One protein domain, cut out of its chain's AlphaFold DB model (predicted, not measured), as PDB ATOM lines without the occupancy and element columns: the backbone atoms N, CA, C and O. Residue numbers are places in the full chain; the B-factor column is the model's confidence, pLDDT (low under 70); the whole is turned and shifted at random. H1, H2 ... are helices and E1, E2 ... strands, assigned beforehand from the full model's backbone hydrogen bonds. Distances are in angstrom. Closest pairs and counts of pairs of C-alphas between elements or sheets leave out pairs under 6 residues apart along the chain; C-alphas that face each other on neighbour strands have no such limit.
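This is residues 22 to 173 of the 174 residues of an uncharacterized protein of Candidatus Peregrinibacteria bacterium GW2011_GWF2_39_17 (UniProt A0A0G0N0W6). One strongly twisted sheet of seven strands runs along the length of the domain, from E1 at one edge to E2 at the other, with a helical hairpin of H1 and H2 beside the E1 edge and the small helices H4 and H5 towards the E2 end. Between these ends, the short helix H3 packs on E4 and E5. The printed part has 152 residues, with five named helices and seven named strands in the order H1 H2 E1 H3 H4 H5 E2 E3 E4 E5 E6 E7; the sheet's order is E1 E6 E5 E4 E3 E7 E2, antiparallel throughout, and the class is mixed, helices and strands. The whole is compact, with a radius of gyration of the C-alphas of 15.0 A and spans of 40 by 32 by 28 A.

The strands are E1, residues 55 to 59; E6, 151 to 154; E5, 141 to 145; E4, 131 to 138, 19.7 A long; E3, 116 to 120; E7, 166 to 172, 20.2 A long; and E2, 105 to 108. The helices are H1, residues 22 to 38, 24.0 A long; H2, 43 to 49; H3, 71 to 76; H4, 90 to 94; and H5, 96 to 101. C-alpha 22 is at (45.020, -14.421, 28.895), C-alpha 131 at (55.949, -3.611, 43.766) and C-alpha 172 at (45.407, 3.204, 55.856).

E3 E4 E5 E6 form a meander, each strand the antiparallel neighbour of the one before. E4 pairs with E3 through N 117 and O 135, 2.8 A, and with E5 through N 136 and O 143, 2.8 A. N 152 and O 144 of E6 and E5 are 2.8 A apart, and N 56 and O 153 of E1 and E6 2.8 A. Between the neighbour strands E3 and E7, N 118 and O 168 are within hydrogen-bond range at 2.8 A, and between the neighbour strands E7 and E2, N 106 and O 171 are within hydrogen-bond range at 2.8 A. H3 and H5 with the sheet make two layers, helices on one face of a sheet. H3, at a height of 6.9 A, only just lies over E4, with 3 C-alphas falling on it, and runs slantwise to the strands, at 42 degrees to E4 on the local plane; the closest C-alphas are those of Cys 71 and Phe 134, 5.4 A. H5, at a height of 6.7 A, lies over none of the strands. H4 and H5 only just touch, only at the corner, with 3 pairs of C-alphas within 8 A, the closest Phe 92 and Phe 99, 5.7 A. H2 only grazes the sheet with residues 46 to 49. H1 and H2, a hairpin, touch at Leu 31 and Leu 45, their closest C-alphas, 5.8 A, with a shallow tilt of 10 degrees, opposite ways. H1 is not on the sheet. Every O i to N i+4 pair is within hydrogen-bond range in H2, H3, H4 and H5, and 11 of 13 in H1.

The C-alphas farthest apart, those of Tyr 38 and Asn 173, are 42.3 A apart. The printed part has no cut. The links E1 to H3, H3 to H4 and E6 to E7 are long. Mean pLDDT of the printed part is 86.9; residues 35 to 40, 84 to 88 and 122 to 129 are under 70.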
ATOM      1  N   SER A  22      43.604 -14.391  29.285       83.31
ATOM      2  CA  SER A  22      45.020 -14.421  28.895       83.31
ATOM      3  C   SER A  22      45.280 -13.618  27.618       83.31
ATOM      4  O   SER A  22      46.173 -12.777  27.601       83.31
ATOM      5  N   GLU A  23      44.447 -13.791  26.590       85.31
ATOM      6  CA  GLU A  23      44.562 -13.067  25.317       85.31
ATOM      7  C   GLU A  23      44.301 -11.564  25.484       85.31
ATOM      8  O   GLU A  23      44.937 -10.725  24.834       85.31
ATOM      9  N   ARG A  24      43.391 -11.200  26.396       85.19
ATOM     10  CA  ARG A  24      43.159  -9.799  26.757       85.19
ATOM     11  C   ARG A  24      44.391  -9.184  27.426       85.19
ATOM     12  O   ARG A  24      44.823  -8.117  26.998       85.19
ATOM     13  N   ARG A  25      45.018  -9.868  28.392       87.88
ATOM     14  CA  ARG A  25      46.265  -9.403  29.037       87.88
ATOM     15  C   ARG A  25      47.427  -9.277  28.054       87.88
ATOM     16  O   ARG A  25      48.110  -8.258  28.056       87.88
ATOM     17  N   GLU A  26      47.602 -10.249  27.161       88.69
ATOM     18  CA  GLU A  26      48.602 -10.171  26.087       88.69
ATOM     19  C   GLU A  26      48.368  -8.977  25.157       88.69
ATOM     20  O   GLU A  26      49.315  -8.365  24.664       88.69
ATOM     21  N   SER A  27      47.106  -8.613  24.917       89.75
ATOM     22  CA  SER A  27      46.774  -7.428  24.124       89.75
ATOM     23  C   SER A  27      47.190  -6.140  24.832       89.75
ATOM     24  O   SER A  27      47.760  -5.264  24.182       89.75
ATOM     25  N   ILE A  28      46.992  -6.046  26.152       89.94
ATOM     26  CA  ILE A  28      47.502  -4.919  26.945       89.94
ATOM     27  C   ILE A  28      49.034  -4.873  26.860       89.94
ATOM     28  O   ILE A  28      49.582  -3.820  26.552       89.94
ATOM     29  N   ASP A  29      49.725  -5.999  27.058       89.56
ATOM     30  CA  ASP A  29      51.191  -6.054  26.966       89.56
ATOM     31  C   ASP A  29      51.700  -5.584  25.608       89.56
ATOM     32  O   ASP A  29      52.653  -4.811  25.553       89.56
ATOM     33  N   ARG A  30      51.068  -6.009  24.508       88.12
ATOM     34  CA  ARG A  30      51.450  -5.561  23.164       88.12
ATOM     35  C   ARG A  30      51.305  -4.052  23.018       88.12
ATOM     36  O   ARG A  30      52.217  -3.421  22.499       88.12
ATOM     37  N   LEU A  31      50.197  -3.477  23.485       88.06
ATOM     38  CA  LEU A  31      49.927  -2.039  23.381       88.06
ATOM     39  C   LEU A  31      50.858  -1.208  24.276       88.06
ATOM     40  O   LEU A  31      51.367  -0.178  23.842       88.06
ATOM     41  N   ILE A  32      51.122  -1.676  25.497       84.94
ATOM     42  CA  ILE A  32      51.990  -0.994  26.461       84.94
ATOM     43  C   ILE A  32      53.474  -1.169  26.104       84.94
ATOM     44  O   ILE A  32      54.231  -0.213  26.178       84.94
ATOM     45  N   CYS A  33      53.924  -2.340  25.647       80.44
ATOM     46  CA  CYS A  33      55.306  -2.507  25.172       80.44
ATOM     47  C   CYS A  33      55.555  -1.743  23.866       80.44
ATOM     48  O   CYS A  33      56.664  -1.272  23.626       80.44
ATOM     49  N   ALA A  34      54.532  -1.613  23.019       74.44
ATOM     50  CA  ALA A  34      54.600  -0.812  21.807       74.44
ATOM     51  C   ALA A  34      54.821   0.680  22.106       74.44
ATOM     52  O   ALA A  34      55.504   1.347  21.334       74.44
ATOM     53  N   GLU A  35      54.324   1.207  23.230       63.41
ATOM     54  CA  GLU A  35      54.591   2.590  23.660       63.41
ATOM     55  C   GLU A  35      56.096   2.882  23.749       63.41
ATOM     56  O   GLU A  35      56.556   3.884  23.202       63.41
ATOM     57  N   ALA A  36      56.887   1.939  24.273       60.34
ATOM     58  CA  ALA A  36      58.347   2.047  24.308       60.34
ATOM     59  C   ALA A  36      59.003   2.122  22.909       60.34
ATOM     60  O   ALA A  36      60.169   2.498  22.790       60.34
ATOM     61  N   ILE A  37      58.265   1.766  21.850       57.91
ATOM     62  CA  ILE A  37      58.723   1.702  20.455       57.91
ATOM     63  C   ILE A  37      58.207   2.899  19.628       57.91
ATOM     64  O   ILE A  37      58.924   3.379  18.751       57.91
ATOM     65  N   TYR A  38      56.995   3.412  19.886       54.44
ATOM     66  CA  TYR A  38      56.298   4.362  18.995       54.44
ATOM     67  C   TYR A  38      56.654   5.855  19.160       54.44
ATOM     68  O   TYR A  38      56.152   6.695  18.410       54.44
ATOM     69  N   GLY A  39      57.573   6.229  20.052       61.97
ATOM     70  CA  GLY A  39      58.041   7.619  20.142       61.97
ATOM     71  C   GLY A  39      56.984   8.600  20.682       61.97
ATOM     72  O   GLY A  39      56.319   8.313  21.667       61.97
ATOM     73  N   ARG A  40      56.885   9.816  20.110       63.12
ATOM     74  CA  ARG A  40      56.341  11.005  20.810       63.12
ATOM     75  C   ARG A  40      54.827  11.021  21.089       63.12
ATOM     76  O   ARG A  40      54.436  11.860  21.890       63.12
ATOM     77  N   ASP A  41      53.976  10.178  20.504       79.00
ATOM     78  CA  ASP A  41      52.524  10.211  20.787       79.00
ATOM     79  C   ASP A  41      51.946   8.820  21.079       79.00
ATOM     80  O   ASP A  41      51.522   8.090  20.184       79.00
ATOM     81  N   ALA A  42      51.949   8.456  22.361       86.62
ATOM     82  CA  ALA A  42      51.436   7.180  22.849       86.62
ATOM     83  C   ALA A  42      49.936   7.211  23.210       86.62
ATOM     84  O   ALA A  42      49.364   6.162  23.513       86.62
ATOM     85  N   ASN A  43      49.268   8.374  23.166       89.81
ATOM     86  CA  ASN A  43      47.856   8.489  23.557       89.81
ATOM     87  C   ASN A  43      46.929   7.544  22.760       89.81
ATOM     88  O   ASN A  43      46.129   6.856  23.395       89.81
ATOM     89  N   PRO A  44      47.076   7.380  21.426       92.12
ATOM     90  CA  PRO A  44      46.252   6.434  20.668       92.12
ATOM     91  C   PRO A  44      46.421   4.963  21.080       92.12
ATOM     92  O   PRO A  44      45.527   4.151  20.843       92.12
ATOM     93  N   LEU A  45      47.556   4.583  21.682       91.44
ATOM     94  CA  LEU A  45      47.751   3.233  22.227       91.44
ATOM     95  C   LEU A  45      46.983   3.069  23.542       91.44
ATOM     96  O   LEU A  45      46.317   2.055  23.748       91.44
ATOM     97  N   PHE A  46      47.004   4.087  24.405       92.12
ATOM     98  CA  PHE A  46      46.215   4.099  25.640       92.12
ATOM     99  C   PHE A  46      44.701   4.140  25.368       92.12
ATOM    100  O   PHE A  46      43.932   3.530  26.113       92.12
ATOM    101  N   ASP A  47      44.271   4.762  24.267       94.81
ATOM    102  CA  ASP A  47      42.886   4.703  23.776       94.81
ATOM    103  C   ASP A  47      42.452   3.278  23.434       94.81
ATOM    104  O   ASP A  47      41.351   2.845  23.794       94.81
ATOM    105  N   GLN A  48      43.333   2.531  22.765       93.69
ATOM    106  CA  GLN A  48      43.086   1.137  22.406       93.69
ATOM    107  C   GLN A  48      43.006   0.247  23.644       93.69
ATOM    108  O   GLN A  48      42.101  -0.580  23.727       93.69
ATOM    109  N   VAL A  49      43.873   0.460  24.643       93.25
ATOM    110  CA  VAL A  49      43.773  -0.241  25.939       93.25
ATOM    111  C   VAL A  49      42.411   0.013  26.585       93.25
ATOM    112  O   VAL A  49      41.760  -0.918  27.051       93.25
ATOM    113  N   GLY A  50      41.943   1.261  26.555       94.31
ATOM    114  CA  GLY A  50      40.639   1.660  27.080       94.31
ATOM    115  C   GLY A  50      39.422   1.087  26.355       94.31
ATOM    116  O   GLY A  50      38.309   1.252  26.848       94.31
ATOM    117  N   SER A  51      39.630   0.454  25.200       93.81
ATOM    118  CA  SER A  51      38.587  -0.176  24.386       93.81
ATOM    119  C   SER A  51      38.516  -1.698  24.583       93.81
ATOM    120  O   SER A  51      37.657  -2.348  23.990       93.81
ATOM    121  N   LEU A  52      39.415  -2.278  25.387       92.50
ATOM    122  CA  LEU A  52      39.410  -3.704  25.713       92.50
ATOM    123  C   LEU A  52      38.308  -4.027  26.730       92.50
ATOM    124  O   LEU A  52      38.114  -3.301  27.704       92.50
ATOM    125  N   ASP A  53      37.622  -5.155  26.536       91.31
ATOM    126  CA  ASP A  53      36.595  -5.631  27.467       91.31
ATOM    127  C   ASP A  53      37.157  -5.831  28.886       91.31
ATOM    128  O   ASP A  53      38.221  -6.433  29.064       91.31
ATOM    129  N   GLY A  54      36.435  -5.340  29.894       91.19
ATOM    130  CA  GLY A  54      36.899  -5.295  31.286       91.19
ATOM    131  C   GLY A  54      37.812  -4.107  31.622       91.19
ATOM    132  O   GLY A  54      38.307  -4.032  32.745       91.19
ATOM    133  N   ILE A  55      38.034  -3.165  30.694       95.62
ATOM    134  CA  ILE A  55      38.761  -1.906  30.919       95.62
ATOM    135  C   ILE A  55      37.896  -0.728  30.470       95.62
ATOM    136  O   ILE A  55      37.212  -0.777  29.454       95.62
ATOM    137  N   ARG A  56      37.937   0.372  31.222       96.94
ATOM    138  CA  ARG A  56      37.367   1.657  30.816       96.94
ATOM    139  C   ARG A  56      38.282   2.807  31.185       96.94
ATOM    140  O   ARG A  56      38.910   2.802  32.243       96.94
ATOM    141  N   ILE A  57      38.301   3.839  30.354       97.50
ATOM    142  CA  ILE A  57      39.009   5.081  30.668       97.50
ATOM    143  C   ILE A  57      38.170   5.883  31.661       97.50
ATOM    144  O   ILE A  57      37.007   6.192  31.404       97.50
ATOM    145  N   VAL A  58      38.768   6.208  32.803       97.75
ATOM    146  CA  VAL A  58      38.196   7.112  33.809       97.75
ATOM    147  C   VAL A  58      38.609   8.547  33.511       97.75
ATOM    148  O   VAL A  58      37.779   9.447  33.583       97.75
ATOM    149  N   GLU A  59      39.872   8.756  33.136       96.56
ATOM    150  CA  GLU A  59      40.403  10.075  32.799       96.56
ATOM    151  C   GLU A  59      41.406   9.973  31.650       96.56
ATOM    152  O   GLU A  59      42.376   9.211  31.713       96.56
ATOM    153  N   ARG A  60      41.183  10.775  30.606       95.25
ATOM    154  CA  ARG A  60      42.132  10.940  29.503       95.25
ATOM    155  C   ARG A  60      43.251  11.878  29.941       95.25
ATOM    156  O   ARG A  60      42.993  12.980  30.415       95.25
ATOM    157  N   ARG A  61      44.487  11.435  29.755       92.44
ATOM    158  CA  ARG A  61      45.717  12.165  30.086       92.44
ATOM    159  C   ARG A  61      46.556  12.347  28.832       92.44
ATOM    160  O   ARG A  61      46.500  11.510  27.936       92.44
ATOM    161  N   ASP A  62      47.330  13.422  28.796       89.19
ATOM    162  CA  ASP A  62      48.309  13.668  27.744       89.19
ATOM    163  C   ASP A  62      49.661  13.103  28.184       89.19
ATOM    164  O   ASP A  62      50.315  13.700  29.037       89.19
ATOM    165  N   TYR A  63      50.073  11.972  27.603       84.25
ATOM    166  CA  TYR A  63      51.338  11.296  27.906       84.25
ATOM    167  C   TYR A  63      52.543  12.253  27.954       84.25
ATOM    168  O   TYR A  63      53.385  12.136  28.840       84.25
ATOM    169  N   GLN A  64      52.609  13.242  27.052       83.38
ATOM    170  CA  GLN A  64      53.737  14.179  26.991       83.38
ATOM    171  C   GLN A  64      53.756  15.176  28.154       83.38
ATOM    172  O   GLN A  64      54.820  15.665  28.527       83.38
ATOM    173  N   LYS A  65      52.583  15.518  28.699       85.69
ATOM    174  CA  LYS A  65      52.446  16.448  29.833       85.69
ATOM    175  C   LYS A  65      52.415  15.736  31.183       85.69
ATOM    176  O   LYS A  65      52.440  16.403  32.213       85.69
ATOM    177  N   ASP A  66      52.311  14.411  31.161       83.19
ATOM    178  CA  ASP A  66      52.113  13.556  32.330       83.19
ATOM    179  C   ASP A  66      53.312  12.632  32.577       83.19
ATOM    180  O   ASP A  66      53.180  11.587  33.217       83.19
ATOM    181  N   ASP A  67      54.488  13.034  32.079       71.62
ATOM    182  CA  ASP A  67      55.765  12.313  32.160       71.62
ATOM    183  C   ASP A  67      56.140  11.911  33.597       71.62
ATOM    184  O   ASP A  67      56.816  10.897  33.802       71.62
ATOM    185  N   LYS A  68      55.631  12.682  34.570       71.81
ATOM    186  CA  LYS A  68      55.879  12.564  36.014       71.81
ATOM    187  C   LYS A  68      54.749  11.958  36.849       71.81
ATOM    188  O   LYS A  68      54.827  11.861  38.074       71.81
ATOM    189  N   TYR A  69      53.632  11.610  36.218       78.12
ATOM    190  CA  TYR A  69      52.444  11.139  36.925       78.12
ATOM    191  C   TYR A  69      52.278   9.645  36.691       78.12
ATOM    192  O   TYR A  69      51.579   9.234  35.775       78.12
ATOM    193  N   ARG A  70      52.958   8.813  37.484       86.88
ATOM    194  CA  ARG A  70      52.911   7.339  37.368       86.88
ATOM    195  C   ARG A  70      51.847   6.714  38.274       86.88
ATOM    196  O   ARG A  70      51.179   7.409  39.035       86.88
ATOM    197  N   CYS A  71      51.711   5.387  38.231       91.44
ATOM    198  CA  CYS A  71      50.760   4.634  39.055       91.44
ATOM    199  C   CYS A  71      50.885   4.916  40.560       91.44
ATOM    200  O   CYS A  71      49.884   5.229  41.196       91.44
ATOM    201  N   ALA A  72      52.100   4.886  41.116       91.56
ATOM    202  CA  ALA A  72      52.326   5.203  42.525       91.56
ATOM    203  C   ALA A  72      51.903   6.648  42.847       91.56
ATOM    204  O   ALA A  72      51.184   6.879  43.814       91.56
ATOM    205  N   TRP A  73      52.247   7.609  41.980       90.25
ATOM    206  CA  TRP A  73      51.811   8.997  42.150       90.25
ATOM    207  C   TRP A  73      50.295   9.114  42.174       90.25
ATOM    208  O   TRP A  73      49.742   9.770  43.050       90.25
ATOM    209  N   PHE A  74      49.606   8.478  41.228       92.81
ATOM    210  CA  PHE A  74      48.149   8.501  41.187       92.81
ATOM    211  C   PHE A  74      47.525   8.064  42.522       92.81
ATOM    212  O   PHE A  74      46.578   8.707  42.973       92.81
ATOM    213  N   VAL A  75      48.078   7.021  43.148       95.12
ATOM    214  CA  VAL A  75      47.579   6.459  44.410       95.12
ATOM    215  C   VAL A  75      47.902   7.340  45.618       95.12
ATOM    216  O   VAL A  75      47.047   7.516  46.478       95.12
ATOM    217  N   PHE A  76      49.110   7.900  45.690       93.00
ATOM    218  CA  PHE A  76      49.622   8.518  46.917       93.00
ATOM    219  C   PHE A  76      49.717  10.051  46.877       93.00
ATOM    220  O   PHE A  76      50.117  10.648  47.865       93.00
ATOM    221  N   LYS A  77      49.336  10.714  45.777       90.56
ATOM    222  CA  LYS A  77      49.447  12.183  45.604       90.56
ATOM    223  C   LYS A  77      48.842  13.043  46.721       90.56
ATOM    224  O   LYS A  77      49.233  14.200  46.841       90.56
ATOM    225  N   ASP A  78      47.867  12.509  47.452       91.00
ATOM    226  CA  ASP A  78      47.130  13.218  48.503       91.00
ATOM    227  C   ASP A  78      47.675  12.897  49.910       91.00
ATOM    228  O   ASP A  78      47.168  13.406  50.909       91.00
ATOM    229  N   GLU A  79      48.713  12.061  50.003       91.62
ATOM    230  CA  GLU A  79      49.399  11.754  51.253       91.62
ATOM    231  C   GLU A  79      50.379  12.874  51.627       91.62
ATOM    232  O   GLU A  79      51.122  13.388  50.794       91.62
ATOM    233  N   ASP A  80      50.427  13.220  52.911       89.75
ATOM    234  CA  ASP A  80      51.291  14.270  53.460       89.75
ATOM    235  C   ASP A  80      52.790  13.975  53.298       89.75
ATOM    236  O   ASP A  80      53.594  14.889  53.109       89.75
ATOM    237  N   TRP A  81      53.164  12.697  53.343       87.19
ATOM    238  CA  TRP A  81      54.529  12.223  53.122       87.19
ATOM    239  C   TRP A  81      54.887  12.058  51.641       87.19
ATOM    240  O   TRP A  81      56.052  11.786  51.341       87.19
ATOM    241  N   TRP A  82      53.929  12.187  50.717       85.06
ATOM    242  CA  TRP A  82      54.215  12.085  49.290       85.06
ATOM    243  C   TRP A  82      54.876  13.367  48.791       85.06
ATOM    244  O   TRP A  82      54.240  14.364  48.444       85.06
ATOM    245  N   THR A  83      56.199  13.338  48.737       70.69
ATOM    246  CA  THR A  83      57.011  14.363  48.093       70.69
ATOM    247  C   THR A  83      57.107  14.075  46.591       70.69
ATOM    248  O   THR A  83      56.988  12.939  46.135       70.69
ATOM    249  N   ARG A  84      57.247  15.120  45.766       64.25
ATOM    250  CA  ARG A  84      57.256  14.977  44.298       64.25
ATOM    251  C   ARG A  84      58.363  13.998  43.850       64.25
ATOM    252  O   ARG A  84      59.495  14.160  44.274       64.25
ATOM    253  N   GLU A  85      58.011  13.058  42.966       58.06
ATOM    254  CA  GLU A  85      58.743  12.003  42.205       58.06
ATOM    255  C   GLU A  85      60.199  11.622  42.520       58.06
ATOM    256  O   GLU A  85      60.525  10.443  42.430       58.06
ATOM    257  N   ASN A  86      61.082  12.563  42.837       53.06
ATOM    258  CA  ASN A  86      62.511  12.305  43.028       53.06
ATOM    259  C   ASN A  86      62.899  12.042  44.488       53.06
ATOM    260  O   ASN A  86      64.057  11.728  44.753       53.06
ATOM    261  N   ASP A  87      61.943  12.146  45.410       53.12
ATOM    262  CA  ASP A  87      62.187  12.021  46.849       53.12
ATOM    263  C   ASP A  87      61.658  10.705  47.443       53.12
ATOM    264  O   ASP A  87      61.831  10.460  48.638       53.12
ATOM    265  N   LEU A  88      61.033   9.832  46.637       67.69
ATOM    266  CA  LEU A  88      60.764   8.471  47.095       67.69
ATOM    267  C   LEU A  88      62.099   7.758  47.243       67.69
ATOM    268  O   LEU A  88      62.808   7.501  46.269       67.69
ATOM    269  N   THR A  89      62.440   7.478  48.492       70.44
ATOM    270  CA  THR A  89      63.674   6.807  48.865       70.44
ATOM    271  C   THR A  89      63.742   5.438  48.189       70.44
ATOM    272  O   THR A  89      62.715   4.813  47.918       70.44
ATOM    273  N   LEU A  90      64.959   4.941  47.942       72.88
ATOM    274  CA  LEU A  90      65.172   3.549  47.519       72.88
ATOM    275  C   LEU A  90      64.386   2.573  48.410       72.88
ATOM    276  O   LEU A  90      63.804   1.625  47.909       72.88
ATOM    277  N   GLU A  91      64.242   2.898  49.697       80.81
ATOM    278  CA  GLU A  91      63.407   2.182  50.665       80.81
ATOM    279  C   GLU A  91      61.952   1.965  50.207       80.81
ATOM    280  O   GLU A  91      61.429   0.870  50.392       80.81
ATOM    281  N   PHE A  92      61.291   2.951  49.580       87.25
ATOM    282  CA  PHE A  92      59.923   2.765  49.074       87.25
ATOM    283  C   PHE A  92      59.859   1.690  47.988       87.25
ATOM    284  O   PHE A  92      58.889   0.938  47.924       87.25
ATOM    285  N   TRP A  93      60.869   1.610  47.124       84.25
ATOM    286  CA  TRP A  93      60.886   0.673  46.000       84.25
ATOM    287  C   TRP A  93      61.464  -0.696  46.377       84.25
ATOM    288  O   TRP A  93      60.998  -1.713  45.863       84.25
ATOM    289  N   ASP A  94      62.426  -0.721  47.298       83.25
ATOM    290  CA  ASP A  94      63.081  -1.931  47.793       83.25
ATOM    291  C   ASP A  94      62.198  -2.679  48.803       83.25
ATOM    292  O   ASP A  94      62.157  -3.909  48.794       83.25
ATOM    293  N   ASP A  95      61.462  -1.951  49.652       87.69
ATOM    294  CA  ASP A  95      60.606  -2.515  50.699       87.69
ATOM    295  C   ASP A  95      59.303  -1.715  50.867       87.69
ATOM    296  O   ASP A  95      58.970  -1.182  51.932       87.69
ATOM    297  N   THR A  96      58.532  -1.645  49.779       89.81
ATOM    298  CA  THR A  96      57.252  -0.920  49.721       89.81
ATOM    299  C   THR A  96      56.308  -1.300  50.858       89.81
ATOM    300  O   THR A  96      55.616  -0.451  51.414       89.81
ATOM    301  N   GLU A  97      56.263  -2.581  51.220       90.50
ATOM    302  CA  GLU A  97      55.341  -3.068  52.238       90.50
ATOM    303  C   GLU A  97      55.691  -2.524  53.625       90.50
ATOM    304  O   GLU A  97      54.809  -1.990  54.303       90.50
ATOM    305  N   ASN A  98      56.952  -2.623  54.056       90.75
ATOM    306  CA  ASN A  98      57.341  -2.089  55.360       90.75
ATOM    307  C   ASN A  98      57.324  -0.558  55.371       90.75
ATOM    308  O   ASN A  98      56.897   0.031  56.366       90.75
ATOM    309  N   PHE A  99      57.668   0.085  54.252       91.75
ATOM    310  CA  PHE A  99      57.555   1.535  54.104       91.75
ATOM    311  C   PHE A  99      56.116   2.030  54.323       91.75
ATOM    312  O   PHE A  99      55.898   3.028  55.019       91.75
ATOM    313  N   LEU A 100      55.128   1.335  53.746       93.38
ATOM    314  CA  LEU A 100      53.709   1.654  53.918       93.38
ATOM    315  C   LEU A 100      53.217   1.298  55.328       93.38
ATOM    316  O   LEU A 100      52.491   2.088  55.933       93.38
ATOM    317  N   LYS A 101      53.658   0.174  55.909       94.06
ATOM    318  CA  LYS A 101      53.342  -0.174  57.309       94.06
ATOM    319  C   LYS A 101      53.809   0.889  58.294       94.06
ATOM    320  O   LYS A 101      53.044   1.274  59.178       94.06
ATOM    321  N   ALA A 102      55.017   1.419  58.110       93.38
ATOM    322  CA  ALA A 102      55.547   2.510  58.928       93.38
ATOM    323  C   ALA A 102      54.694   3.794  58.848       93.38
ATOM    324  O   ALA A 102      54.763   4.637  59.738       93.38
ATOM    325  N   ARG A 103      53.858   3.925  57.809       94.12
ATOM    326  CA  ARG A 103      52.933   5.046  57.571       94.12
ATOM    327  C   ARG A 103      51.479   4.711  57.903       94.12
ATOM    328  O   ARG A 103      50.564   5.412  57.478       94.12
ATOM    329  N   GLY A 104      51.262   3.643  58.669       96.19
ATOM    330  CA  GLY A 104      49.947   3.269  59.182       96.19
ATOM    331  C   GLY A 104      49.099   2.440  58.220       96.19
ATOM    332  O   GLY A 104      47.916   2.242  58.489       96.19
ATOM    333  N   TYR A 105      49.666   1.935  57.123       97.25
ATOM    334  CA  TYR A 105      48.956   0.998  56.260       97.25
ATOM    335  C   TYR A 105      49.035  -0.428  56.804       97.25
ATOM    336  O   TYR A 105      50.097  -0.911  57.190       97.25
ATOM    337  N   ILE A 106      47.919  -1.143  56.776       97.19
ATOM    338  CA  ILE A 106      47.838  -2.550  57.166       97.19
ATOM    339  C   ILE A 106      47.416  -3.403  55.980       97.19
ATOM    340  O   ILE A 106      46.620  -2.974  55.150       97.19
ATOM    341  N   LYS A 107      47.942  -4.629  55.904       96.50
ATOM    342  CA  LYS A 107      47.478  -5.616  54.928       96.50
ATOM    343  C   LYS A 107      46.053  -6.048  55.280       96.50
ATOM    344  O   LYS A 107      45.763  -6.289  56.450       96.50
ATOM    345  N   VAL A 108      45.204  -6.199  54.266       97.56
ATOM    346  CA  VAL A 108      43.830  -6.697  54.415       97.56
ATOM    347  C   VAL A 108      43.552  -7.842  53.439       97.56
ATOM    348  O   VAL A 108      44.054  -7.842  52.317       97.56
ATOM    349  N   ASP A 109      42.746  -8.815  53.870       96.50
ATOM    350  CA  ASP A 109      42.328  -9.954  53.033       96.50
ATOM    351  C   ASP A 109      40.948  -9.733  52.386       96.50
ATOM    352  O   ASP A 109      40.599 -10.390  51.407       96.50
ATOM    353  N   GLN A 110      40.164  -8.792  52.921       97.19
ATOM    354  CA  GLN A 110      38.854  -8.388  52.407       97.19
ATOM    355  C   GLN A 110      38.912  -6.900  52.034       97.19
ATOM    356  O   GLN A 110      38.742  -6.051  52.913       97.19
ATOM    357  N   PRO A 111      39.222  -6.569  50.767       97.56
ATOM    358  CA  PRO A 111      39.376  -5.184  50.359       97.56
ATOM    359  C   PRO A 111      38.035  -4.445  50.331       97.56
ATOM    360  O   PRO A 111      37.004  -4.992  49.934       97.56
ATOM    361  N   GLU A 112      38.074  -3.176  50.712       98.06
ATOM    362  CA  GLU A 112      36.974  -2.218  50.650       98.06
ATOM    363  C   GLU A 112      37.308  -1.087  49.672       98.06
ATOM    364  O   GLU A 112      38.462  -0.870  49.291       98.06
ATOM    365  N   ASP A 113      36.278  -0.353  49.251       98.19
ATOM    366  CA  ASP A 113      36.444   0.820  48.396       98.19
ATOM    367  C   ASP A 113      37.415   1.827  49.034       98.19
ATOM    368  O   ASP A 113      37.179   2.330  50.130       98.19
ATOM    369  N   GLY A 114      38.483   2.154  48.305       97.62
ATOM    370  CA  GLY A 114      39.548   3.051  48.753       97.62
ATOM    371  C   GLY A 114      40.830   2.340  49.193       97.62
ATOM    372  O   GLY A 114      41.854   3.007  49.310       97.62
ATOM    373  N   ASP A 115      40.812   1.017  49.380       98.44
ATOM    374  CA  ASP A 115      42.033   0.265  49.674       98.44
ATOM    375  C   ASP A 115      43.016   0.305  48.499       98.44
ATOM    376  O   ASP A 115      42.636   0.360  47.328       98.44
ATOM    377  N   ILE A 116      44.306   0.243  48.810       97.94
ATOM    378  CA  ILE A 116      45.379   0.221  47.820       97.94
ATOM    379  C   ILE A 116      45.600  -1.208  47.350       97.94
ATOM    380  O   ILE A 116      45.684  -2.126  48.161       97.94
ATOM    381  N   VAL A 117      45.760  -1.384  46.042       97.69
ATOM    382  CA  VAL A 117      46.154  -2.641  45.401       97.69
ATOM    383  C   VAL A 117      47.610  -2.542  44.969       97.69
ATOM    384  O   VAL A 117      47.979  -1.613  44.251       97.69
ATOM    385  N   LEU A 118      48.429  -3.504  45.383       95.62
ATOM    386  CA  LEU A 118      49.842  -3.611  45.043       95.62
ATOM    387  C   LEU A 118      50.056  -4.857  44.186       95.62
ATOM    388  O   LEU A 118      49.704  -5.964  44.600       95.62
ATOM    389  N   TYR A 119      50.673  -4.676  43.021       93.75
ATOM    390  CA  TYR A 119      51.046  -5.758  42.116       93.75
ATOM    391  C   TYR A 119      52.541  -6.045  42.260       93.75
ATOM    392  O   TYR A 119      53.388  -5.174  42.037       93.75
ATOM    393  N   LYS A 120      52.860  -7.273  42.665       88.56
ATOM    394  CA  LYS A 120      54.214  -7.731  42.985       88.56
ATOM    395  C   LYS A 120      54.716  -8.681  41.897       88.56
ATOM    396  O   LYS A 120      54.016  -9.619  41.502       88.56
ATOM    397  N   ARG A 121      55.957  -8.482  41.440       78.75
ATOM    398  CA  ARG A 121      56.632  -9.410  40.515       78.75
ATOM    399  C   ARG A 121      57.482 -10.417  41.292       78.75
ATOM    400  O   ARG A 121      58.187 -10.055  42.222       78.75
ATOM    401  N   GLY A 122      57.456 -11.677  40.852       67.38
ATOM    402  CA  GLY A 122      58.233 -12.771  41.449       67.38
ATOM    403  C   GLY A 122      57.366 -13.746  42.246       67.38
ATOM    404  O   GLY A 122      56.316 -13.375  42.754       67.38
ATOM    405  N   LYS A 123      57.788 -15.018  42.295       51.38
ATOM    406  CA  LYS A 123      57.050 -16.125  42.936       51.38
ATOM    407  C   LYS A 123      57.341 -16.281  44.430       51.38
ATOM    408  O   LYS A 123      56.619 -16.996  45.112       51.38
ATOM    409  N   GLU A 124      58.406 -15.656  44.919       54.84
ATOM    410  CA  GLU A 124      58.841 -15.797  46.304       54.84
ATOM    411  C   GLU A 124      58.187 -14.694  47.134       54.84
ATOM    412  O   GLU A 124      58.592 -13.535  47.069       54.84
ATOM    413  N   LEU A 125      57.155 -15.066  47.896       52.75
ATOM    414  CA  LEU A 125      56.489 -14.201  48.879       52.75
ATOM    415  C   LEU A 125      57.435 -13.776  50.023       52.75
ATOM    416  O   LEU A 125      57.093 -12.887  50.798       52.75
ATOM    417  N   ASP A 126      58.610 -14.405  50.102       51.09
ATOM    418  CA  ASP A 126      59.513 -14.382  51.256       51.09
ATOM    419  C   ASP A 126      60.690 -13.406  51.077       51.09
ATOM    420  O   ASP A 126      61.492 -13.212  51.991       51.09
ATOM    421  N   LYS A 127      60.821 -12.796  49.894       55.78
ATOM    422  CA  LYS A 127      61.782 -11.719  49.624       55.78
ATOM    423  C   LYS A 127      61.050 -10.380  49.572       55.78
ATOM    424  O   LYS A 127      59.859 -10.381  49.261       55.78
ATOM    425  N   PRO A 128      61.741  -9.249  49.817       57.69
ATOM    426  CA  PRO A 128      61.203  -7.928  49.511       57.69
ATOM    427  C   PRO A 128      60.788  -7.920  48.038       57.69
ATOM    428  O   PRO A 128      61.611  -7.915  47.125       57.69
ATOM    429  N   SER A 129      59.496  -8.109  47.800       63.00
ATOM    430  CA  SER A 129      58.946  -8.253  46.465       63.00
ATOM    431  C   SER A 129      58.796  -6.849  45.909       63.00
ATOM    432  O   SER A 129      58.019  -6.066  46.464       63.00
ATOM    433  N   THR A 130      59.502  -6.536  44.829       78.62
ATOM    434  CA  THR A 130      59.367  -5.232  44.188       78.62
ATOM    435  C   THR A 130      57.929  -5.055  43.704       78.62
ATOM    436  O   THR A 130      57.386  -5.866  42.940       78.62
ATOM    437  N   VAL A 131      57.277  -4.013  44.220       89.31
ATOM    438  CA  VAL A 131      55.949  -3.611  43.766       89.31
ATOM    439  C   VAL A 131      56.138  -2.850  42.464       89.31
ATOM    440  O   VAL A 131      56.765  -1.794  42.431       89.31
ATOM    441  N   ASN A 132      55.609  -3.404  41.378       89.12
ATOM    442  CA  ASN A 132      55.772  -2.831  40.044       89.12
ATOM    443  C   ASN A 132      54.597  -1.946  39.639       89.12
ATOM    444  O   ASN A 132      54.723  -1.156  38.704       89.12
ATOM    445  N   HIS A 133      53.447  -2.097  40.298       94.19
ATOM    446  CA  HIS A 133      52.252  -1.339  39.960       94.19
ATOM    447  C   HIS A 133      51.327  -1.154  41.160       94.19
ATOM    448  O   HIS A 133      51.267  -1.997  42.058       94.19
ATOM    449  N   PHE A 134      50.599  -0.041  41.143       96.06
ATOM    450  CA  PHE A 134      49.701   0.388  42.206       96.06
ATOM    451  C   PHE A 134      48.347   0.787  41.625       96.06
ATOM    452  O   PHE A 134      48.270   1.370  40.542       96.06
ATOM    453  N   GLY A 135      47.282   0.535  42.377       97.50
ATOM    454  CA  GLY A 135      45.940   1.014  42.071       97.50
ATOM    455  C   GLY A 135      45.101   1.217  43.324       97.50
ATOM    456  O   GLY A 135      45.538   0.912  44.430       97.50
ATOM    457  N   ILE A 136      43.886   1.719  43.140       98.38
ATOM    458  CA  ILE A 136      42.884   1.898  44.195       98.38
ATOM    459  C   ILE A 136      41.727   0.944  43.913       98.38
ATOM    460  O   ILE A 136      41.146   0.974  42.825       98.38
ATOM    461  N   PHE A 137      41.376   0.104  44.879       98.56
ATOM    462  CA  PHE A 137      40.219  -0.772  44.793       98.56
ATOM    463  C   PHE A 137      38.931   0.052  44.875       98.56
ATOM    464  O   PHE A 137      38.755   0.895  45.756       98.56
ATOM    465  N   ASN A 138      38.021  -0.152  43.927       98.06
ATOM    466  CA  ASN A 138      36.739   0.532  43.897       98.06
ATOM    467  C   ASN A 138      35.667  -0.294  43.174       98.06
ATOM    468  O   ASN A 138      35.722  -0.482  41.956       98.06
ATOM    469  N   LYS A 139      34.636  -0.696  43.918       95.88
ATOM    470  CA  LYS A 139      33.452  -1.434  43.462       95.88
ATOM    471  C   LYS A 139      33.801  -2.735  42.739       95.88
ATOM    472  O   LYS A 139      33.315  -2.978  41.639       95.88
ATOM    473  N   GLY A 140      34.679  -3.547  43.333       96.12
ATOM    474  CA  GLY A 140      35.110  -4.829  42.756       96.12
ATOM    475  C   GLY A 140      36.130  -4.717  41.618       96.12
ATOM    476  O   GLY A 140      36.547  -5.733  41.071       96.12
ATOM    477  N   GLN A 141      36.542  -3.500  41.264       97.94
ATOM    478  CA  GLN A 141      37.502  -3.209  40.203       97.94
ATOM    479  C   GLN A 141      38.671  -2.389  40.748       97.94
ATOM    480  O   GLN A 141      38.652  -1.944  41.894       97.94
ATOM    481  N   VAL A 142      39.683  -2.158  39.919       98.06
ATOM    482  CA  VAL A 142      40.852  -1.348  40.267       98.06
ATOM    483  C   VAL A 142      40.878  -0.102  39.400       98.06
ATOM    484  O   VAL A 142      40.689  -0.178  38.189       98.06
ATOM    485  N   VAL A 143      41.092   1.056  40.021       98.44
ATOM    486  CA  VAL A 143      41.393   2.310  39.331       98.44
ATOM    487  C   VAL A 143      42.895   2.531  39.404       98.44
ATOM    488  O   VAL A 143      43.451   2.643  40.495       98.44
ATOM    489  N   SER A 144      43.573   2.556  38.264       97.06
ATOM    490  CA  SER A 144      45.024   2.715  38.217       97.06
ATOM    491  C   SER A 144      45.483   3.364  36.917       97.06
ATOM    492  O   SER A 144      44.689   3.607  36.006       97.06
ATOM    493  N   LYS A 145      46.778   3.664  36.834       94.50
ATOM    494  CA  LYS A 145      47.399   4.258  35.653       94.50
ATOM    495  C   LYS A 145      48.457   3.322  35.075       94.50
ATOM    496  O   LYS A 145      49.362   2.927  35.796       94.50
ATOM    497  N   PHE A 146      48.390   2.996  33.788       91.44
ATOM    498  CA  PHE A 146      49.433   2.191  33.136       91.44
ATOM    499  C   PHE A 146      50.510   3.113  32.551       91.44
ATOM    500  O   PHE A 146      50.211   3.925  31.675       91.44
ATOM    501  N   ASN A 147      51.750   3.005  33.044       86.06
ATOM    502  CA  ASN A 147      52.869   3.902  32.708       86.06
ATOM    503  C   ASN A 147      52.468   5.389  32.825       86.06
ATOM    504  O   ASN A 147      51.858   5.782  33.820       86.06
ATOM    505  N   GLN A 148      52.792   6.222  31.832       87.31
ATOM    506  CA  GLN A 148      52.359   7.619  31.746       87.31
ATOM    507  C   GLN A 148      51.035   7.800  30.973       87.31
ATOM    508  O   GLN A 148      50.679   8.919  30.609       87.31
ATOM    509  N   GLY A 149      50.252   6.732  30.787       90.44
ATOM    510  CA  GLY A 149      48.995   6.747  30.039       90.44
ATOM    511  C   GLY A 149      47.771   7.318  30.757       90.44
ATOM    512  O   GLY A 149      47.847   8.130  31.677       90.44
ATOM    513  N   HIS A 150      46.589   6.916  30.305       95.12
ATOM    514  CA  HIS A 150      45.325   7.322  30.918       95.12
ATOM    515  C   HIS A 150      45.120   6.704  32.305       95.12
ATOM    516  O   HIS A 150      45.814   5.770  32.705       95.12
ATOM    517  N   ILE A 151      44.134   7.221  33.036       96.88
ATOM    518  CA  ILE A 151      43.642   6.575  34.252       96.88
ATOM    519  C   ILE A 151      42.523   5.632  33.835       96.88
ATOM    520  O   ILE A 151      41.532   6.052  33.226       96.88
ATOM    521  N   PHE A 152      42.676   4.361  34.170       97.44
ATOM    522  CA  PHE A 152      41.757   3.298  33.809       97.44
ATOM    523  C   PHE A 152      41.034   2.785  35.042       97.44
ATOM    524  O   PHE A 152      41.595   2.752  36.134       97.44
ATOM    525  N   ARG A 153      39.802   2.323  34.853       98.25
ATOM    526  CA  ARG A 153      39.191   1.340  35.737       98.25
ATOM    527  C   ARG A 153      39.162   0.014  35.006       98.25
ATOM    528  O   ARG A 153      38.682  -0.032  33.879       98.25
ATOM    529  N   HIS A 154      39.637  -1.032  35.649       97.12
ATOM    530  CA  HIS A 154      39.740  -2.343  35.040       97.12
ATOM    531  C   HIS A 154      39.444  -3.450  36.048       97.12
ATOM    532  O   HIS A 154      39.512  -3.240  37.264       97.12
ATOM    533  N   ASP A 155      39.126  -4.634  35.542       95.94
ATOM    534  CA  ASP A 155      39.069  -5.839  36.365       95.94
ATOM    535  C   ASP A 155      40.432  -6.084  37.021       95.94
ATOM    536  O   ASP A 155      41.480  -5.728  36.476       95.94
ATOM    537  N   ILE A 156      40.437  -6.667  38.220       94.88
ATOM    538  CA  ILE A 156      41.636  -6.740  39.072       94.88
ATOM    539  C   ILE A 156      42.855  -7.371  38.388       94.88
ATOM    540  O   ILE A 156      44.003  -7.049  38.688       94.88
ATOM    541  N   ASP A 157      42.586  -8.258  37.448       92.56
ATOM    542  CA  ASP A 157      43.542  -9.078  36.733       92.56
ATOM    543  C   ASP A 157      43.841  -8.574  35.312       92.56
ATOM    544  O   ASP A 157      44.698  -9.142  34.633       92.56
ATOM    545  N   MET A 158      43.171  -7.506  34.874       93.25
ATOM    546  CA  MET A 158      43.345  -6.859  33.577       93.25
ATOM    547  C   MET A 158      44.482  -5.836  33.632       93.25
ATOM    548  O   MET A 158      44.292  -4.640  33.421       93.25
ATOM    549  N   VAL A 159      45.681  -6.333  33.931       92.69
ATOM    550  CA  VAL A 159      46.932  -5.566  33.961       92.69
ATOM    551  C   VAL A 159      47.995  -6.204  33.058       92.69
ATOM    552  O   VAL A 159      47.942  -7.417  32.817       92.69
ATOM    553  N   PRO A 160      48.983  -5.421  32.583       90.38
ATOM    554  CA  PRO A 160      50.175  -5.955  31.931       90.38
ATOM    555  C   PRO A 160      50.858  -7.064  32.743       90.38
ATOM    556  O   PRO A 160      51.021  -6.943  33.960       90.38
ATOM    557  N   ASN A 161      51.348  -8.113  32.081       88.00
ATOM    558  CA  ASN A 161      52.061  -9.211  32.743       88.00
ATOM    559  C   ASN A 161      53.339  -8.733  33.445       88.00
ATOM    560  O   ASN A 161      53.733  -9.287  34.473       88.00
ATOM    561  N   MET A 162      53.971  -7.672  32.934       85.94
ATOM    562  CA  MET A 162      55.166  -7.073  33.541       85.94
ATOM    563  C   MET A 162      54.932  -6.509  34.954       85.94
ATOM    564  O   MET A 162      55.889  -6.391  35.729       85.94
ATOM    565  N   PHE A 163      53.684  -6.206  35.319       88.69
ATOM    566  CA  PHE A 163      53.330  -5.720  36.655       88.69
ATOM    567  C   PHE A 163      53.235  -6.841  37.698       88.69
ATOM    568  O   PHE A 163      53.330  -6.569  38.891       88.69
ATOM    569  N   GLY A 164      53.162  -8.099  37.259       85.56
ATOM    570  CA  GLY A 164      53.090  -9.268  38.129       85.56
ATOM    571  C   GLY A 164      51.666  -9.769  38.363       85.56
ATOM    572  O   GLY A 164      50.680  -9.142  37.985       85.56
ATOM    573  N   GLU A 165      51.574 -10.954  38.963       85.88
ATOM    574  CA  GLU A 165      50.309 -11.674  39.192       85.88
ATOM    575  C   GLU A 165      49.938 -11.756  40.673       85.88
ATOM    576  O   GLU A 165      48.807 -12.097  41.012       85.88
ATOM    577  N   ASN A 166      50.890 -11.444  41.554       89.56
ATOM    578  CA  ASN A 166      50.685 -11.484  42.989       89.56
ATOM    579  C   ASN A 166      50.124 -10.148  43.459       89.56
ATOM    580  O   ASN A 166      50.701  -9.093  43.194       89.56
ATOM    581  N   LEU A 167      49.005 -10.220  44.171       92.62
ATOM    582  CA  LEU A 167      48.253  -9.066  44.637       92.62
ATOM    583  C   LEU A 167      48.345  -8.958  46.153       92.62
ATOM    584  O   LEU A 167      48.296  -9.957  46.874       92.62
ATOM    585  N   MET A 168      48.432  -7.729  46.634       95.12
ATOM    586  CA  MET A 168      48.279  -7.395  48.041       95.12
ATOM    587  C   MET A 168      47.367  -6.185  48.165       95.12
ATOM    588  O   MET A 168      47.502  -5.238  47.396       95.12
ATOM    589  N   PHE A 169      46.473  -6.211  49.149       97.44
ATOM    590  CA  PHE A 169      45.648  -5.062  49.492       97.44
ATOM    591  C   PHE A 169      46.134  -4.432  50.787       97.44
ATOM    592  O   PHE A 169      46.466  -5.145  51.739       97.44
ATOM    593  N   MET A 170      46.169  -3.103  50.823       97.81
ATOM    594  CA  MET A 170      46.547  -2.345  52.007       97.81
ATOM    595  C   MET A 170      45.552  -1.226  52.299       97.81
ATOM    596  O   MET A 170      45.120  -0.517  51.394       97.81
ATOM    597  N   ARG A 171      45.233  -1.040  53.578       98.12
ATOM    598  CA  ARG A 171      44.320  -0.010  54.084       98.12
ATOM    599  C   ARG A 171      45.056   0.920  55.030       98.12
ATOM    600  O   ARG A 171      45.752   0.437  55.920       98.12
ATOM    601  N   LYS A 172      44.887   2.234  54.883       96.56
ATOM    602  CA  LYS A 172      45.407   3.204  55.856       96.56
ATOM    603  C   LYS A 172      44.539   3.180  57.114       96.56
ATOM    604  O   LYS A 172      43.327   3.381  57.028       96.56
ATOM    605  N   ASN A 173      45.148   2.946  58.272       91.19
ATOM    606  CA  ASN A 173      44.472   3.154  59.547       91.19
ATOM    607  C   ASN A 173      44.214   4.653  59.728       91.19
ATOM    608  O   ASN A 173      45.108   5.470  59.506       91.19
TER     609      ASN A 173